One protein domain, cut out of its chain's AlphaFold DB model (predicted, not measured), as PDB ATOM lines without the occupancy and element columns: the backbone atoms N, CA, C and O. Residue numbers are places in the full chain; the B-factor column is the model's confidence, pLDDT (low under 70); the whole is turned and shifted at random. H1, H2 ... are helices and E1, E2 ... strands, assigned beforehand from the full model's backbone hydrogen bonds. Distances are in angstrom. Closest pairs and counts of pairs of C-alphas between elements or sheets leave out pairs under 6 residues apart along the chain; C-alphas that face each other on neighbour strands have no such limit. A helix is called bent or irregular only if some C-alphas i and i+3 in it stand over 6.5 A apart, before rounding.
ATOM      1  N   ASN A   2      69.124  11.990  57.206       87.31
ATOM      2  CA  ASN A   2      68.295  10.768  57.242       87.31
ATOM      3  C   ASN A   2      68.679   9.833  58.401       87.31
ATOM      4  O   ASN A   2      67.819   9.488  59.198       87.31
ATOM      5  N   GLN A   3      69.981   9.593  58.595       92.44
ATOM      6  CA  GLN A   3      70.506   8.821  59.728       92.44
ATOM      7  C   GLN A   3      70.059   9.370  61.096       92.44
ATOM      8  O   GLN A   3      69.685   8.613  61.980       92.44
ATOM      9  N   PHE A   4      70.035  10.697  61.276       93.38
ATOM     10  CA  PHE A   4      69.553  11.314  62.516       93.38
ATOM     11  C   PHE A   4      68.052  11.072  62.725       93.38
ATOM     12  O   PHE A   4      67.630  10.755  63.834       93.38
ATOM     13  N   CYS A   5      67.246  11.222  61.669       93.44
ATOM     14  CA  CYS A   5      65.808  10.969  61.731       93.44
ATOM     15  C   CYS A   5      65.518   9.500  62.061       93.44
ATOM     16  O   CYS A   5      64.721   9.244  62.958       93.44
ATOM     17  N   GLU A   6      66.212   8.557  61.422       93.62
ATOM     18  CA  GLU A   6      66.098   7.119  61.696       93.62
ATOM     19  C   GLU A   6      66.492   6.786  63.140       93.62
ATOM     20  O   GLU A   6      65.706   6.176  63.862       93.62
ATOM     21  N   MET A   7      67.637   7.290  63.616       96.56
ATOM     22  CA  MET A   7      68.076   7.115  65.008       96.56
ATOM     23  C   MET A   7      67.085   7.681  66.037       96.56
ATOM     24  O   MET A   7      67.038   7.210  67.171       96.56
ATOM     25  N   LYS A   8      66.316   8.715  65.678       96.00
ATOM     26  CA  LYS A   8      65.300   9.332  66.548       96.00
ATOM     27  C   LYS A   8      63.886   8.788  66.315       96.00
ATOM     28  O   LYS A   8      62.958   9.286  66.947       96.00
ATOM     29  N   GLY A   9      63.706   7.807  65.426       94.81
ATOM     30  CA  GLY A   9      62.390   7.261  65.076       94.81
ATOM     31  C   GLY A   9      61.463   8.267  64.379       94.81
ATOM     32  O   GLY A   9      60.243   8.151  64.462       94.81
ATOM     33  N   ILE A  10      62.019   9.287  63.719       95.94
ATOM     34  CA  ILE A  10      61.264  10.343  63.034       95.94
ATOM     35  C   ILE A  10      61.064   9.952  61.570       95.94
ATOM     36  O   ILE A  10      62.009   9.948  60.780       95.94
ATOM     37  N   MET A  11      59.813   9.705  61.178       93.69
ATOM     38  CA  MET A  11      59.455   9.500  59.776       93.69
ATOM     39  C   MET A  11      59.478  10.830  59.018       93.69
ATOM     40  O   MET A  11      58.768  11.775  59.364       93.69
ATOM     41  N   ARG A  12      60.280  10.904  57.953       89.06
ATOM     42  CA  ARG A  12      60.394  12.105  57.124       89.06
ATOM     43  C   ARG A  12      59.546  11.975  55.862       89.06
ATOM     44  O   ARG A  12      59.774  11.091  55.047       89.06
ATOM     45  N   GLN A  13      58.614  12.906  55.685       89.56
ATOM     46  CA  GLN A  13      57.786  13.020  54.486       89.56
ATOM     47  C   GLN A  13      58.145  14.305  53.734       89.56
ATOM     48  O   GLN A  13      58.317  15.362  54.346       89.56
ATOM     49  N   TYR A  14      58.280  14.214  52.411       87.50
ATOM     50  CA  TYR A  14      58.614  15.350  51.557       87.50
ATOM     51  C   TYR A  14      57.367  15.858  50.839       87.50
ATOM     52  O   TYR A  14      56.583  15.078  50.304       87.50
ATOM     53  N   SER A  15      57.203  17.179  50.798       85.81
ATOM     54  CA  SER A  15      56.251  17.810  49.889       85.81
ATOM     55  C   SER A  15      56.762  17.724  48.454       85.81
ATOM     56  O   SER A  15      57.968  17.826  48.216       85.81
ATOM     57  N   VAL A  16      55.843  17.643  47.499       88.81
ATOM     58  CA  VAL A  16      56.160  17.738  46.076       88.81
ATOM     59  C   VAL A  16      56.777  19.111  45.786       88.81
ATOM     60  O   VAL A  16      56.369  20.147  46.328       88.81
ATOM     61  N   ALA A  17      57.823  19.115  44.959       82.62
ATOM     62  CA  ALA A  17      58.499  20.342  44.570       82.62
ATOM     63  C   ALA A  17      57.507  21.311  43.910       82.62
ATOM     64  O   ALA A  17      56.671  20.915  43.104       82.62
ATOM     65  N   ARG A  18      57.618  22.606  44.239       76.00
ATOM     66  CA  ARG A  18      56.757  23.670  43.688       76.00
ATOM     67  C   ARG A  18      55.255  23.441  43.914       76.00
ATOM     68  O   ARG A  18      54.445  23.905  43.118       76.00
ATOM     69  N   THR A  19      54.868  22.826  45.034       80.06
ATOM     70  CA  THR A  19      53.457  22.706  45.447       80.06
ATOM     71  C   THR A  19      53.165  23.571  46.685       80.06
ATOM     72  O   THR A  19      53.165  23.080  47.818       80.06
ATOM     73  N   PRO A  20      52.922  24.893  46.524       73.19
ATOM     74  CA  PRO A  20      52.671  25.812  47.636       73.19
ATOM     75  C   PRO A  20      51.512  25.402  48.548       73.19
ATOM     76  O   PRO A  20      51.514  25.763  49.725       73.19
ATOM     77  N   GLN A  21      50.540  24.660  48.015       80.69
ATOM     78  CA  GLN A  21      49.354  24.189  48.723       80.69
ATOM     79  C   GLN A  21      49.731  23.265  49.890       80.69
ATOM     80  O   GLN A  21      49.168  23.408  50.974       80.69
ATOM     81  N   GLN A  22      50.738  22.401  49.710       83.56
ATOM     82  CA  GLN A  22      51.189  21.445  50.731       83.56
ATOM     83  C   GLN A  22      51.943  22.119  51.892       83.56
ATOM     84  O   GLN A  22      51.893  21.647  53.022       83.56
ATOM     85  N   ILE A  23      52.584  23.272  51.656       88.88
ATOM     86  CA  ILE A  23      53.368  24.021  52.667       88.88
ATOM     87  C   ILE A  23      52.584  25.245  53.180       88.88
ATOM     88  O   ILE A  23      53.095  26.086  53.924       88.88
ATOM     89  N   LYS A  24      51.312  25.381  52.789       90.25
ATOM     90  CA  LYS A  24      50.501  26.578  53.051       90.25
ATOM     91  C   LYS A  24      50.415  26.908  54.541       90.25
ATOM     92  O   LYS A  24      50.515  28.076  54.914       90.25
ATOM     93  N   VAL A  25      50.263  25.888  55.387       88.81
ATOM     94  CA  VAL A  25      50.150  26.059  56.843       88.81
ATOM     95  C   VAL A  25      51.439  26.641  57.422       88.81
ATOM     96  O   VAL A  25      51.386  27.670  58.094       88.81
ATOM     97  N   ALA A  26      52.591  26.042  57.105       89.19
ATOM     98  CA  ALA A  26      53.891  26.514  57.578       89.19
ATOM     99  C   ALA A  26      54.203  27.928  57.064       89.19
ATOM    100  O   ALA A  26      54.559  28.804  57.848       89.19
ATOM    101  N   LYS A  27      53.967  28.206  55.773       90.81
ATOM    102  CA  LYS A  27      54.161  29.549  55.196       90.81
ATOM    103  C   LYS A  27      53.301  30.610  55.883       90.81
ATOM    104  O   LYS A  27      53.799  31.686  56.207       90.81
ATOM    105  N   LYS A  28      52.019  30.309  56.132       92.94
ATOM    106  CA  LYS A  28      51.107  31.232  56.824       92.94
ATOM    107  C   LYS A  28      51.588  31.517  58.244       92.94
ATOM    108  O   LYS A  28      51.607  32.676  58.644       92.94
ATOM    109  N   ARG A  29      52.007  30.483  58.982       92.31
ATOM    110  CA  ARG A  29      52.539  30.633  60.344       92.31
ATOM    111  C   ARG A  29      53.822  31.459  60.368       92.31
ATOM    112  O   ARG A  29      53.886  32.410  61.139       92.31
ATOM    113  N   ASN A  30      54.775  31.173  59.484       93.94
ATOM    114  CA  ASN A  30      56.033  31.918  59.414       93.94
ATOM    115  C   ASN A  30      55.797  33.394  59.087       93.94
ATOM    116  O   ASN A  30      56.372  34.257  59.739       93.94
ATOM    117  N   ARG A  31      54.897  33.699  58.141       95.75
ATOM    118  CA  ARG A  31      54.515  35.087  57.851       95.75
ATOM    119  C   ARG A  31      53.938  35.780  59.087       95.75
ATOM    120  O   ARG A  31      54.361  36.882  59.394       95.75
ATOM    121  N   THR A  32      53.012  35.145  59.808       95.88
ATOM    122  CA  THR A  32      52.441  35.734  61.031       95.88
ATOM    123  C   THR A  32      53.507  36.023  62.090       95.88
ATOM    124  O   THR A  32      53.474  37.094  62.682       95.88
ATOM    125  N   LEU A  33      54.465  35.114  62.300       96.62
ATOM    126  CA  LEU A  33      55.548  35.321  63.268       96.62
ATOM    127  C   LEU A  33      56.478  36.469  62.864       96.62
ATOM    128  O   LEU A  33      56.844  37.276  63.711       96.62
ATOM    129  N   ILE A  34      56.826  36.560  61.578       97.44
ATOM    130  CA  ILE A  34      57.676  37.638  61.058       97.44
ATOM    131  C   ILE A  34      56.977  38.993  61.195       97.44
ATOM    132  O   ILE A  34      57.605  39.950  61.637       97.44
ATOM    133  N   GLU A  35      55.690  39.084  60.853       97.94
ATOM    134  CA  GLU A  35      54.927  40.328  61.018       97.94
ATOM    135  C   GLU A  35      54.827  40.735  62.494       97.94
ATOM    136  O   GLU A  35      55.097  41.885  62.821       97.94
ATOM    137  N   ALA A  36      54.541  39.793  63.400       97.38
ATOM    138  CA  ALA A  36      54.505  40.079  64.834       97.38
ATOM    139  C   ALA A  36      55.864  40.567  65.366       97.38
ATOM    140  O   ALA A  36      55.917  41.559  66.089       97.38
ATOM    141  N   ALA A  37      56.965  39.920  64.970       97.56
ATOM    142  CA  ALA A  37      58.313  40.337  65.353       97.56
ATOM    143  C   ALA A  37      58.660  41.736  64.812       97.56
ATOM    144  O   ALA A  37      59.222  42.553  65.538       97.56
ATOM    145  N   ARG A  38      58.277  42.047  63.565       97.50
ATOM    146  CA  ARG A  38      58.435  43.391  62.983       97.50
ATOM    147  C   ARG A  38      57.680  44.444  63.787       97.50
ATOM    148  O   ARG A  38      58.246  45.495  64.065       97.50
ATOM    149  N   THR A  39      56.439  44.158  64.188       97.31
ATOM    150  CA  THR A  39      55.655  45.063  65.039       97.31
ATOM    151  C   THR A  39      56.317  45.268  66.402       97.31
ATOM    152  O   THR A  39      56.429  46.408  66.836       97.31
ATOM    153  N   MET A  40      56.815  44.205  67.046       97.12
ATOM    154  CA  MET A  40      57.523  44.304  68.335       97.12
ATOM    155  C   MET A  40      58.789  45.166  68.246       97.12
ATOM    156  O   MET A  40      59.035  45.996  69.119       97.12
ATOM    157  N   LEU A  41      59.587  45.003  67.187       97.31
ATOM    158  CA  LEU A  41      60.796  45.804  66.965       97.31
ATOM    159  C   LEU A  41      60.466  47.275  66.681       97.31
ATOM    160  O   LEU A  41      61.118  48.166  67.218       97.31
ATOM    161  N   ALA A  42      59.436  47.532  65.870       97.00
ATOM    162  CA  ALA A  42      59.002  48.890  65.556       97.00
ATOM    163  C   ALA A  42      58.477  49.632  66.798       97.00
ATOM    164  O   ALA A  42      58.809  50.799  66.990       97.00
ATOM    165  N   ASP A  43      57.697  48.950  67.640       96.38
ATOM    166  CA  ASP A  43      57.132  49.513  68.873       96.38
ATOM    167  C   ASP A  43      58.217  49.803  69.924       96.38
ATOM    168  O   ASP A  43      58.303  50.907  70.459       96.38
ATOM    169  N   SER A  44      59.121  48.844  70.142       95.75
ATOM    170  CA  SER A  44      60.228  48.981  71.100       95.75
ATOM    171  C   SER A  44      61.352  49.914  70.645       95.75
ATOM    172  O   SER A  44      62.215  50.265  71.449       95.75
ATOM    173  N   LYS A  45      61.373  50.304  69.363       95.56
ATOM    174  CA  LYS A  45      62.473  51.052  68.726       95.56
ATOM    175  C   LYS A  45      63.829  50.344  68.842       95.56
ATOM    176  O   LYS A  45      64.876  50.988  68.750       95.56
ATOM    177  N   LEU A  46      63.821  49.025  69.037       95.56
ATOM    178  CA  LEU A  46      65.041  48.234  69.111       95.56
ATOM    179  C   LEU A  46      65.608  47.966  67.707       95.56
ATOM    180  O   LEU A  46      64.849  47.808  66.746       95.56
ATOM    181  N   PRO A  47      66.943  47.879  67.569       96.12
ATOM    182  CA  PRO A  47      67.570  47.543  66.299       96.12
ATOM    183  C   PRO A  47      67.131  46.175  65.770       96.12
ATOM    184  O   PRO A  47      66.847  45.241  66.522       96.12
ATOM    185  N   THR A  48      67.184  46.011  64.449       96.12
ATOM    186  CA  THR A  48      66.889  44.736  63.774       96.12
ATOM    187  C   THR A  48      67.845  43.606  64.148       96.12
ATOM    188  O   THR A  48      67.562  42.457  63.825       96.12
ATOM    189  N   THR A  49      68.944  43.884  64.854       96.50
ATOM    190  CA  THR A  49      69.825  42.856  65.425       96.50
ATOM    191  C   THR A  49      69.082  41.935  66.392       96.50
ATOM    192  O   THR A  49      69.404  40.754  66.433       96.50
ATOM    193  N   PHE A  50      68.040  42.431  67.071       96.12
ATOM    194  CA  PHE A  50      67.201  41.663  68.005       96.12
ATOM    195  C   PHE A  50      66.088  40.845  67.322       96.12
ATOM    196  O   PHE A  50      65.083  40.480  67.939       96.12
ATOM    197  N   TRP A  51      66.191  40.594  66.011       96.75
ATOM    198  CA  TRP A  51      65.141  39.892  65.269       96.75
ATOM    199  C   TRP A  51      64.908  38.464  65.776       96.75
ATOM    200  O   TRP A  51      63.770  37.992  65.741       96.75
ATOM    201  N   ALA A  52      65.953  37.771  66.238       97.00
ATOM    202  CA  ALA A  52      65.845  36.389  66.692       97.00
ATOM    203  C   ALA A  52      65.028  36.307  67.990       97.00
ATOM    204  O   ALA A  52      64.115  35.482  68.109       97.00
ATOM    205  N   GLU A  53      65.293  37.220  68.919       97.31
ATOM    206  CA  GLU A  53      64.591  37.401  70.186       97.31
ATOM    207  C   GLU A  53      63.140  37.829  69.952       97.31
ATOM    208  O   GLU A  53      62.217  37.245  70.526       97.31
ATOM    209  N   ALA A  54      62.908  38.774  69.036       97.50
ATOM    210  CA  ALA A  54      61.563  39.206  68.661       97.50
ATOM    211  C   ALA A  54      60.739  38.054  68.055       97.50
ATOM    212  O   ALA A  54      59.577  37.854  68.420       97.50
ATOM    213  N   VAL A  55      61.329  37.242  67.167       97.62
ATOM    214  CA  VAL A  55      60.661  36.061  66.588       97.62
ATOM    215  C   VAL A  55      60.398  34.989  67.650       97.62
ATOM    216  O   VAL A  55      59.316  34.388  67.652       97.62
ATOM    217  N   SER A  56      61.341  34.758  68.567       96.88
ATOM    218  CA  SER A  56      61.169  33.830  69.691       96.88
ATOM    219  C   SER A  56      60.020  34.268  70.606       96.88
ATOM    220  O   SER A  56      59.108  33.481  70.881       96.88
ATOM    221  N   THR A  57      59.991  35.550  70.978       96.56
ATOM    222  CA  THR A  57      58.936  36.160  71.800       96.56
ATOM    223  C   THR A  57      57.581  36.079  71.110       96.56
ATOM    224  O   THR A  57      56.602  35.626  71.709       96.56
ATOM    225  N   ALA A  58      57.513  36.424  69.822       96.94
ATOM    226  CA  ALA A  58      56.300  36.270  69.028       96.94
ATOM    227  C   ALA A  58      55.809  34.815  69.052       96.94
ATOM    228  O   ALA A  58      54.641  34.562  69.350       96.94
ATOM    229  N   CYS A  59      56.690  33.840  68.815       96.06
ATOM    230  CA  CYS A  59      56.344  32.419  68.871       96.06
ATOM    231  C   CYS A  59      55.804  32.014  70.251       96.06
ATOM    232  O   CYS A  59      54.768  31.346  70.353       96.06
ATOM    233  N   TYR A  60      56.465  32.465  71.316       94.94
ATOM    234  CA  TYR A  60      56.074  32.198  72.695       94.94
ATOM    235  C   TYR A  60      54.669  32.727  73.011       94.94
ATOM    236  O   TYR A  60      53.811  31.973  73.488       94.94
ATOM    237  N   VAL A  61      54.406  33.994  72.683       95.06
ATOM    238  CA  VAL A  61      53.106  34.649  72.879       95.06
ATOM    239  C   VAL A  61      52.029  33.971  72.036       95.06
ATOM    240  O   VAL A  61      50.986  33.576  72.563       95.06
ATOM    241  N   HIS A  62      52.289  33.744  70.747       94.12
ATOM    242  CA  HIS A  62      51.333  33.111  69.839       94.12
ATOM    243  C   HIS A  62      50.908  31.713  70.307       94.12
ATOM    244  O   HIS A  62      49.735  31.360  70.182       94.12
ATOM    245  N   ASN A  63      51.825  30.928  70.874       94.69
ATOM    246  CA  ASN A  63      51.516  29.587  71.369       94.69
ATOM    247  C   ASN A  63      50.717  29.589  72.681       94.69
ATOM    248  O   ASN A  63      50.054  28.595  72.989       94.69
ATOM    249  N   LYS A  64      50.767  30.676  73.457       94.69
ATOM    250  CA  LYS A  64      50.158  30.763  74.793       94.69
ATOM    251  C   LYS A  64      48.896  31.609  74.861       94.69
ATOM    252  O   LYS A  64      48.088  31.350  75.742       94.69
ATOM    253  N   VAL A  65      48.724  32.574  73.964       93.75
ATOM    254  CA  VAL A  65      47.618  33.543  74.017       93.75
ATOM    255  C   VAL A  65      46.583  33.278  72.931       93.75
ATOM    256  O   VAL A  65      45.385  33.373  73.191       93.75
ATOM    257  N   LEU A  66      47.001  32.903  71.715       93.81
ATOM    258  CA  LEU A  66      46.035  32.686  70.641       93.81
ATOM    259  C   LEU A  66      45.229  31.409  70.856       93.81
ATOM    260  O   LEU A  66      45.779  30.319  71.000       93.81
ATOM    261  N   VAL A  67      43.909  31.546  70.785       93.62
ATOM    262  CA  VAL A  67      42.970  30.432  70.898       93.62
ATOM    263  C   VAL A  67      42.750  29.778  69.535       93.62
ATOM    264  O   VAL A  67      42.458  30.430  68.530       93.62
ATOM    265  N   VAL A  68      42.864  28.452  69.500       91.69
ATOM    266  CA  VAL A  68      42.487  27.630  68.350       91.69
ATOM    267  C   VAL A  68      40.973  27.435  68.395       91.69
ATOM    268  O   VAL A  68      40.474  26.658  69.209       91.69
ATOM    269  N   LYS A  69      40.244  28.154  67.524       90.62
ATOM    270  CA  LYS A  69      38.770  28.244  67.541       90.62
ATOM    271  C   LYS A  69      38.049  26.891  67.699       90.62
ATOM    272  O   LYS A  69      37.208  26.815  68.586       90.62
ATOM    273  N   PRO A  70      38.382  25.820  66.945       93.25
ATOM    274  CA  PRO A  70      37.686  24.534  67.076       93.25
ATOM    275  C   PRO A  70      37.753  23.895  68.469       93.25
ATOM    276  O   PRO A  70      36.875  23.124  68.826       93.25
ATOM    277  N   HIS A  71      38.795  24.191  69.248       90.75
ATOM    278  CA  HIS A  71      39.014  23.570  70.557       90.75
ATOM    279  C   HIS A  71      38.799  24.526  71.727       90.75
ATOM    280  O   HIS A  71      38.905  24.102  72.875       90.75
ATOM    281  N   ASN A  72      38.579  25.815  71.445       93.81
ATOM    282  CA  ASN A  72      38.531  26.894  72.431       93.81
ATOM    283  C   ASN A  72      39.696  26.859  73.451       93.81
ATOM    284  O   ASN A  72      39.543  27.179  74.625       93.81
ATOM    285  N   LYS A  73      40.878  26.417  73.001       93.88
ATOM    286  CA  LYS A  73      42.098  26.273  73.808       93.88
ATOM    287  C   LYS A  73      43.297  26.839  73.062       93.88
ATOM    288  O   LYS A  73      43.318  26.884  71.830       93.88
ATOM    289  N   THR A  74      44.313  27.257  73.804       95.75
ATOM    290  CA  THR A  74      45.584  27.712  73.227       95.75
ATOM    291  C   THR A  74      46.438  26.509  72.812       95.75
ATOM    292  O   THR A  74      46.284  25.431  73.398       95.75
ATOM    293  N   PRO A  75      47.351  26.640  71.827       95.25
ATOM    294  CA  PRO A  75      48.272  25.565  71.458       95.25
ATOM    295  C   PRO A  75      49.035  25.000  72.659       95.25
ATOM    296  O   PRO A  75      49.184  23.786  72.780       95.25
ATOM    297  N   TYR A  76      49.449  25.863  73.591       95.56
ATOM    298  CA  TYR A  76      50.084  25.453  74.839       95.56
ATOM    299  C   TYR A  76      49.181  24.547  75.679       95.56
ATOM    300  O   TYR A  76      49.630  23.496  76.127       95.56
ATOM    301  N   ALA A  77      47.914  24.923  75.873       95.69
ATOM    302  CA  ALA A  77      46.970  24.119  76.644       95.69
ATOM    303  C   ALA A  77      46.644  22.785  75.956       95.69
ATOM    304  O   ALA A  77      46.516  21.770  76.634       95.69
ATOM    305  N   LEU A  78      46.562  22.768  74.622       95.31
ATOM    306  CA  LEU A  78      46.368  21.539  73.848       95.31
ATOM    307  C   LEU A  78      47.568  20.593  73.959       95.31
ATOM    308  O   LEU A  78      47.385  19.394  74.121       95.31
ATOM    309  N   PHE A  79      48.786  21.129  73.897       94.62
ATOM    310  CA  PHE A  79      50.005  20.324  73.902       94.62
ATOM    311  C   PHE A  79      50.449  19.895  75.308       94.62
ATOM    312  O   PHE A  79      50.982  18.804  75.483       94.62
ATOM    313  N   ARG A  80      50.270  20.753  76.322       93.88
ATOM    314  CA  ARG A  80      50.728  20.508  77.704       93.88
ATOM    315  C   ARG A  80      49.615  20.092  78.663       93.88
ATOM    316  O   ARG A  80      49.919  19.805  79.815       93.88
ATOM    317  N   GLY A  81      48.353  20.129  78.240       93.94
ATOM    318  CA  GLY A  81      47.206  19.792  79.088       93.94
ATOM    319  C   GLY A  81      46.935  20.775  80.234       93.94
ATOM    320  O   GLY A  81      46.122  20.475  81.100       93.94
ATOM    321  N   ARG A  82      47.595  21.942  80.266       93.75
ATOM    322  CA  ARG A  82      47.456  22.942  81.338       93.75
ATOM    323  C   ARG A  82      47.372  24.364  80.794       93.75
ATOM    324  O   ARG A  82      48.003  24.683  79.784       93.75
ATOM    325  N   THR A  83      46.641  25.230  81.487       91.75
ATOM    326  CA  THR A  83      46.532  26.651  81.137       91.75
ATOM    327  C   THR A  83      47.896  27.336  81.276       91.75
ATOM    328  O   THR A  83      48.595  27.113  82.268       91.75
ATOM    329  N   PRO A  84      48.329  28.145  80.293       92.75
ATOM    330  CA  PRO A  84      49.560  28.903  80.438       92.75
ATOM    331  C   PRO A  84      49.387  29.988  81.501       92.75
ATOM    332  O   PRO A  84      48.442  30.765  81.454       92.75
ATOM    333  N   MET A  85      50.338  30.076  82.426       92.38
ATOM    334  CA  MET A  85      50.490  31.266  83.257       92.38
ATOM    335  C   MET A  85      50.988  32.421  82.374       92.38
ATOM    336  O   MET A  85      51.871  32.207  81.541       92.38
ATOM    337  N   LEU A  86      50.390  33.607  82.527       92.25
ATOM    338  CA  LEU A  86      50.693  34.806  81.729       92.25
ATOM    339  C   LEU A  86      51.181  35.992  82.582       92.25
ATOM    340  O   LEU A  86      51.614  36.996  82.032       92.25
ATOM    341  N   SER A  87      51.147  35.883  83.913       92.62
ATOM    342  CA  SER A  87      51.471  36.968  84.858       92.62
ATOM    343  C   SER A  87      52.898  37.514  84.731       92.62
ATOM    344  O   SER A  87      53.160  38.672  85.059       92.62
ATOM    345  N   PHE A  88      53.824  36.694  84.241       88.12
ATOM    346  CA  PHE A  88      55.222  37.061  84.024       88.12
ATOM    347  C   PHE A  88      55.479  37.699  82.652       88.12
ATOM    348  O   PHE A  88      56.590  38.152  82.411       88.12
ATOM    349  N   MET A  89      54.493  37.741  81.745       91.50
ATOM    350  CA  MET A  89      54.695  38.381  80.444       91.50
ATOM    351  C   MET A  89      54.941  39.877  80.627       91.50
ATOM    352  O   MET A  89      54.286  40.544  81.435       91.50
ATOM    353  N   ARG A  90      55.896  40.402  79.865       94.06
ATOM    354  CA  ARG A  90      56.225  41.823  79.803       94.06
ATOM    355  C   ARG A  90      56.280  42.259  78.338       94.06
ATOM    356  O   ARG A  90      56.536  41.412  77.479       94.06
ATOM    357  N   PRO A  91      55.995  43.537  78.035       94.31
ATOM    358  CA  PRO A  91      56.157  44.060  76.686       94.31
ATOM    359  C   PRO A  91      57.594  43.861  76.198       94.31
ATOM    360  O   PRO A  91      58.546  44.067  76.949       94.31
ATOM    361  N   PHE A  92      57.741  43.456  74.940       96.31
ATOM    362  CA  PHE A  92      59.051  43.357  74.310       96.31
ATOM    363  C   PHE A  92      59.684  44.750  74.225       96.31
ATOM    364  O   PHE A  92      59.030  45.714  73.835       96.31
ATOM    365  N   GLY A  93      60.949  44.849  74.607       95.88
ATOM    366  CA  GLY A  93      61.703  46.089  74.695       95.88
ATOM    367  C   GLY A  93      61.317  47.001  75.858       95.88
ATOM    368  O   GLY A  93      61.664  48.177  75.821       95.88
ATOM    369  N   CYS A  94      60.614  46.516  76.890       95.75
ATOM    370  CA  CYS A  94      60.381  47.348  78.071       95.75
ATOM    371  C   CYS A  94      61.698  47.599  78.834       95.75
ATOM    372  O   CYS A  94      62.511  46.673  78.941       95.75
ATOM    373  N   PRO A  95      61.918  48.810  79.379       95.31
ATOM    374  CA  PRO A  95      63.116  49.106  80.152       95.31
ATOM    375  C   PRO A  95      63.163  48.233  81.409       95.31
ATOM    376  O   PRO A  95      62.150  48.036  82.086       95.31
ATOM    377  N   VAL A  96      64.343  47.703  81.712       95.31
ATOM    378  CA  VAL A  96      64.610  46.888  82.898       95.31
ATOM    379  C   VAL A  96      65.865  47.370  83.602       95.31
ATOM    380  O   VAL A  96      66.772  47.921  82.984       95.31
ATOM    381  N   ILE A  97      65.903  47.128  84.908       95.38
ATOM    382  CA  ILE A  97      67.069  47.357  85.749       95.38
ATOM    383  C   ILE A  97      67.664  45.995  86.095       95.38
ATOM    384  O   ILE A  97      66.988  45.139  86.671       95.38
ATOM    385  N   ILE A  98      68.915  45.787  85.706       93.75
ATOM    386  CA  ILE A  98      69.677  44.561  85.911       93.75
ATOM    387  C   ILE A  98      70.536  44.779  87.146       93.75
ATOM    388  O   ILE A  98      71.441  45.605  87.136       93.75
ATOM    389  N   LEU A  99      70.236  44.063  88.227       92.31
ATOM    390  CA  LEU A  99      71.037  44.136  89.442       92.31
ATOM    391  C   LEU A  99      72.445  43.600  89.159       92.31
ATOM    392  O   LEU A  99      72.595  42.479  88.676       92.31
ATOM    393  N   ASN A 100      73.460  44.389  89.495       87.44
ATOM    394  CA  ASN A 100      74.842  43.954  89.435       87.44
ATOM    395  C   ASN A 100      75.130  43.048  90.644       87.44
ATOM    396  O   ASN A 100      75.029  43.487  91.790       87.44
ATOM    397  N   THR A 101      75.449  41.778  90.388       86.00
ATOM    398  CA  THR A 101      75.712  40.761  91.421       86.00
ATOM    399  C   THR A 101      77.204  40.514  91.650       86.00
ATOM    400  O   THR A 101      77.568  39.462  92.163       86.00
ATOM    401  N   ILE A 102      78.082  41.424  91.219       84.31
ATOM    402  CA  ILE A 102      79.524  41.308  91.456       84.31
ATOM    403  C   ILE A 102      79.814  41.504  92.955       84.31
ATOM    404  O   ILE A 102      79.415  42.505  93.547       84.31
ATOM    405  N   ASP A 103      80.540  40.554  93.553       73.94
ATOM    406  CA  ASP A 103      80.811  40.496  95.001       73.94
ATOM    407  C   ASP A 103      81.759  41.601  95.515       73.94
ATOM    408  O   ASP A 103      81.850  41.842  96.719       73.94
ATOM    409  N   HIS A 104      82.468  42.292  94.619       78.50
ATOM    410  CA  HIS A 104      83.489  43.297  94.945       78.50
ATOM    411  C   HIS A 104      83.149  44.682  94.381       78.50
ATOM    412  O   HIS A 104      83.986  45.313  93.745       78.50
ATOM    413  N   LEU A 105      81.912  45.140  94.577       81.75
ATOM    414  CA  LEU A 105      81.539  46.521  94.266       81.75
ATOM    415  C   LEU A 105      82.070  47.463  95.350       81.75
ATOM    416  O   LEU A 105      81.753  47.294  96.535       81.75
ATOM    417  N   ASP A 106      82.835  48.474  94.947       82.81
ATOM    418  CA  ASP A 106      83.245  49.549  95.841       82.81
ATOM    419  C   ASP A 106      82.022  50.346  96.320       82.81
ATOM    420  O   ASP A 106      80.933  50.330  95.737       82.81
ATOM    421  N   LYS A 107      82.190  51.086  97.423       84.19
ATOM    422  CA  LYS A 107      81.096  51.782  98.130       84.19
ATOM    423  C   LYS A 107      80.254  52.705  97.232       84.19
ATOM    424  O   LYS A 107      79.089  52.950  97.551       84.19
ATOM    425  N   PHE A 108      80.837  53.217  96.149       85.75
ATOM    426  CA  PHE A 108      80.207  54.155  95.219       85.75
ATOM    427  C   PHE A 108      80.008  53.590  93.807       85.75
ATOM    428  O   PHE A 108      79.603  54.336  92.915       85.75
ATOM    429  N   ASP A 109      80.238  52.293  93.603       86.75
ATOM    430  CA  ASP A 109      80.043  51.671  92.298       86.75
ATOM    431  C   ASP A 109      78.564  51.547  91.927       86.75
ATOM    432  O   ASP A 109      77.659  51.441  92.768       86.75
ATOM    433  N   ARG A 110      78.311  51.528  90.616       85.69
ATOM    434  CA  ARG A 110      76.975  51.330  90.057       85.69
ATOM    435  C   ARG A 110      76.457  49.941  90.442       85.69
ATOM    436  O   ARG A 110      77.016  48.920  90.054       85.69
ATOM    437  N   LYS A 111      75.330  49.907  91.160       89.19
ATOM    438  CA  LYS A 111      74.690  48.660  91.620       89.19
ATOM    439  C   LYS A 111      73.749  48.017  90.611       89.19
ATOM    440  O   LYS A 111      73.289  46.906  90.847       89.19
ATOM    441  N   ALA A 112      73.405  48.707  89.530       92.31
ATOM    442  CA  ALA A 112      72.501  48.157  88.539       92.31
ATOM    443  C   ALA A 112      72.659  48.818  87.178       92.31
ATOM    444  O   ALA A 112      72.835  50.035  87.105       92.31
ATOM    445  N   ASP A 113      72.511  48.028  86.127       93.00
ATOM    446  CA  ASP A 113      72.563  48.473  84.743       93.00
ATOM    447  C   ASP A 113      71.165  48.609  84.150       93.00
ATOM    448  O   ASP A 113      70.215  47.942  84.560       93.00
ATOM    449  N   GLU A 114      71.032  49.496  83.175       94.56
ATOM    450  CA  GLU A 114      69.805  49.633  82.398       94.56
ATOM    451  C   GLU A 114      69.859  48.708  81.186       94.56
ATOM    452  O   GLU A 114      70.895  48.562  80.537       94.56
ATOM    453  N   GLY A 115      68.726  48.097  80.864       94.50
ATOM    454  CA  GLY A 115      68.591  47.236  79.699       94.50
ATOM    455  C   GLY A 115      67.167  47.205  79.168       94.50
ATOM    456  O   GLY A 115      66.282  47.917  79.642       94.50
ATOM    457  N   PHE A 116      66.944  46.332  78.193       95.25
ATOM    458  CA  PHE A 116      65.636  46.101  77.591       95.25
ATOM    459  C   PHE A 116      65.253  44.629  77.721       95.25
ATOM    460  O   PHE A 116      66.079  43.740  77.510       95.25
ATOM    461  N   PHE A 117      63.994  44.362  78.051       94.94
ATOM    462  CA  PHE A 117      63.468  43.003  78.111       94.94
ATOM    463  C   PHE A 117      63.182  42.475  76.704       94.94
ATOM    464  O   PHE A 117      62.302  42.990  76.024       94.94
ATOM    465  N   VAL A 118      63.878  41.433  76.260       94.19
ATOM    466  CA  VAL A 118      63.753  40.895  74.890       94.19
ATOM    467  C   VAL A 118      63.034  39.539  74.819       94.19
ATOM    468  O   VAL A 118      63.177  38.818  73.833       94.19
TER     469      VAL A 118
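AT A GLANCE: This is residues 2 to 118 of the 119 residues of the protein "Ribonuclease H-like domain-containing protein" of Tanacetum cinerariifolium (UniProt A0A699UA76). The middle is a steep packing of two helices, the long H2 and the kinked H3, with the short H4 at the last residues of H3. From this middle the two-stranded hairpin of E1 and E2 reaches away along the longest axis to a free tip at residues 103 to 108, while far from the hairpin a long link leads from H2 back to H1, and residues 3 to 9 and 16 to 21 stick out there. The printed part has 117 residues with four named helices and two named strands in the order H1 H2 H3 H4 E1 E2; the class is mostly helix, and the sheet, E1 - E2, is antiparallel. It is only just extended, close to loose, with a radius of gyration of the C-alphas of 20.4 A and an elongated outline of 66 by 38 by 32 A.

HOW THE PARTS SIT: Begin at H1, residues 2 to 7, which touches no helix. After a long link look for H2, residues 24 to 44, and then H3, residues 48 to 65, joined by a tight link. H2 touches H3 with residues 33 to 41 alone; the closest C-alphas, of Ala 37 and Ala 54, are 4.8 A apart. Their lines stand at a steep tilt of 63 degrees, opposite ways. H3 touches H4, residues 75 to 80, with residues 63 to 64 alone; the closest C-alphas, of Asn 63 and Pro 75, are 5.2 A apart. Their lines are only just about perpendicular, at 72 degrees. H2 and H4 are apart. Next find the hairpin of E1, residues 94 to 99, and E2, residues 112 to 117, antiparallel at 146 degrees. N 96 and O 115 are within hydrogen-bond range at 2.8 A, as are N 117 and O 94 at 2.9 A. H3 is apart from both strands. In H1, H2 and H4 every O i to N i+4 pair is within hydrogen-bond range; in H3, 12 of 14 are.

IN THESE COORDINATES: Find C-alpha 2 at (68.295, 10.768, 57.242), where H1 begins. H2 starts at C-alpha 24, (50.501, 26.578, 53.051), and runs 30.4 A to C-alpha 44. H3 runs 24.5 A, with a kink of 30 degrees near residue 55; it is irregular, with C-alphas 49 and 52 being 7.7 A apart. E1 is 15.9 A long and E2 14.7 A, ending at C-alpha 117, (63.468, 43.003, 78.111).

THE WHOLE: Look to the C-alphas of Val 16 and Lys 107 for the two farthest apart, 67.0 A. The links H1 to H2, H4 to E1 and E1 to E2 are long. The printed part has no cut, and no printed residue is under 70 in pLDDT; the mean of the printed part is 92.3.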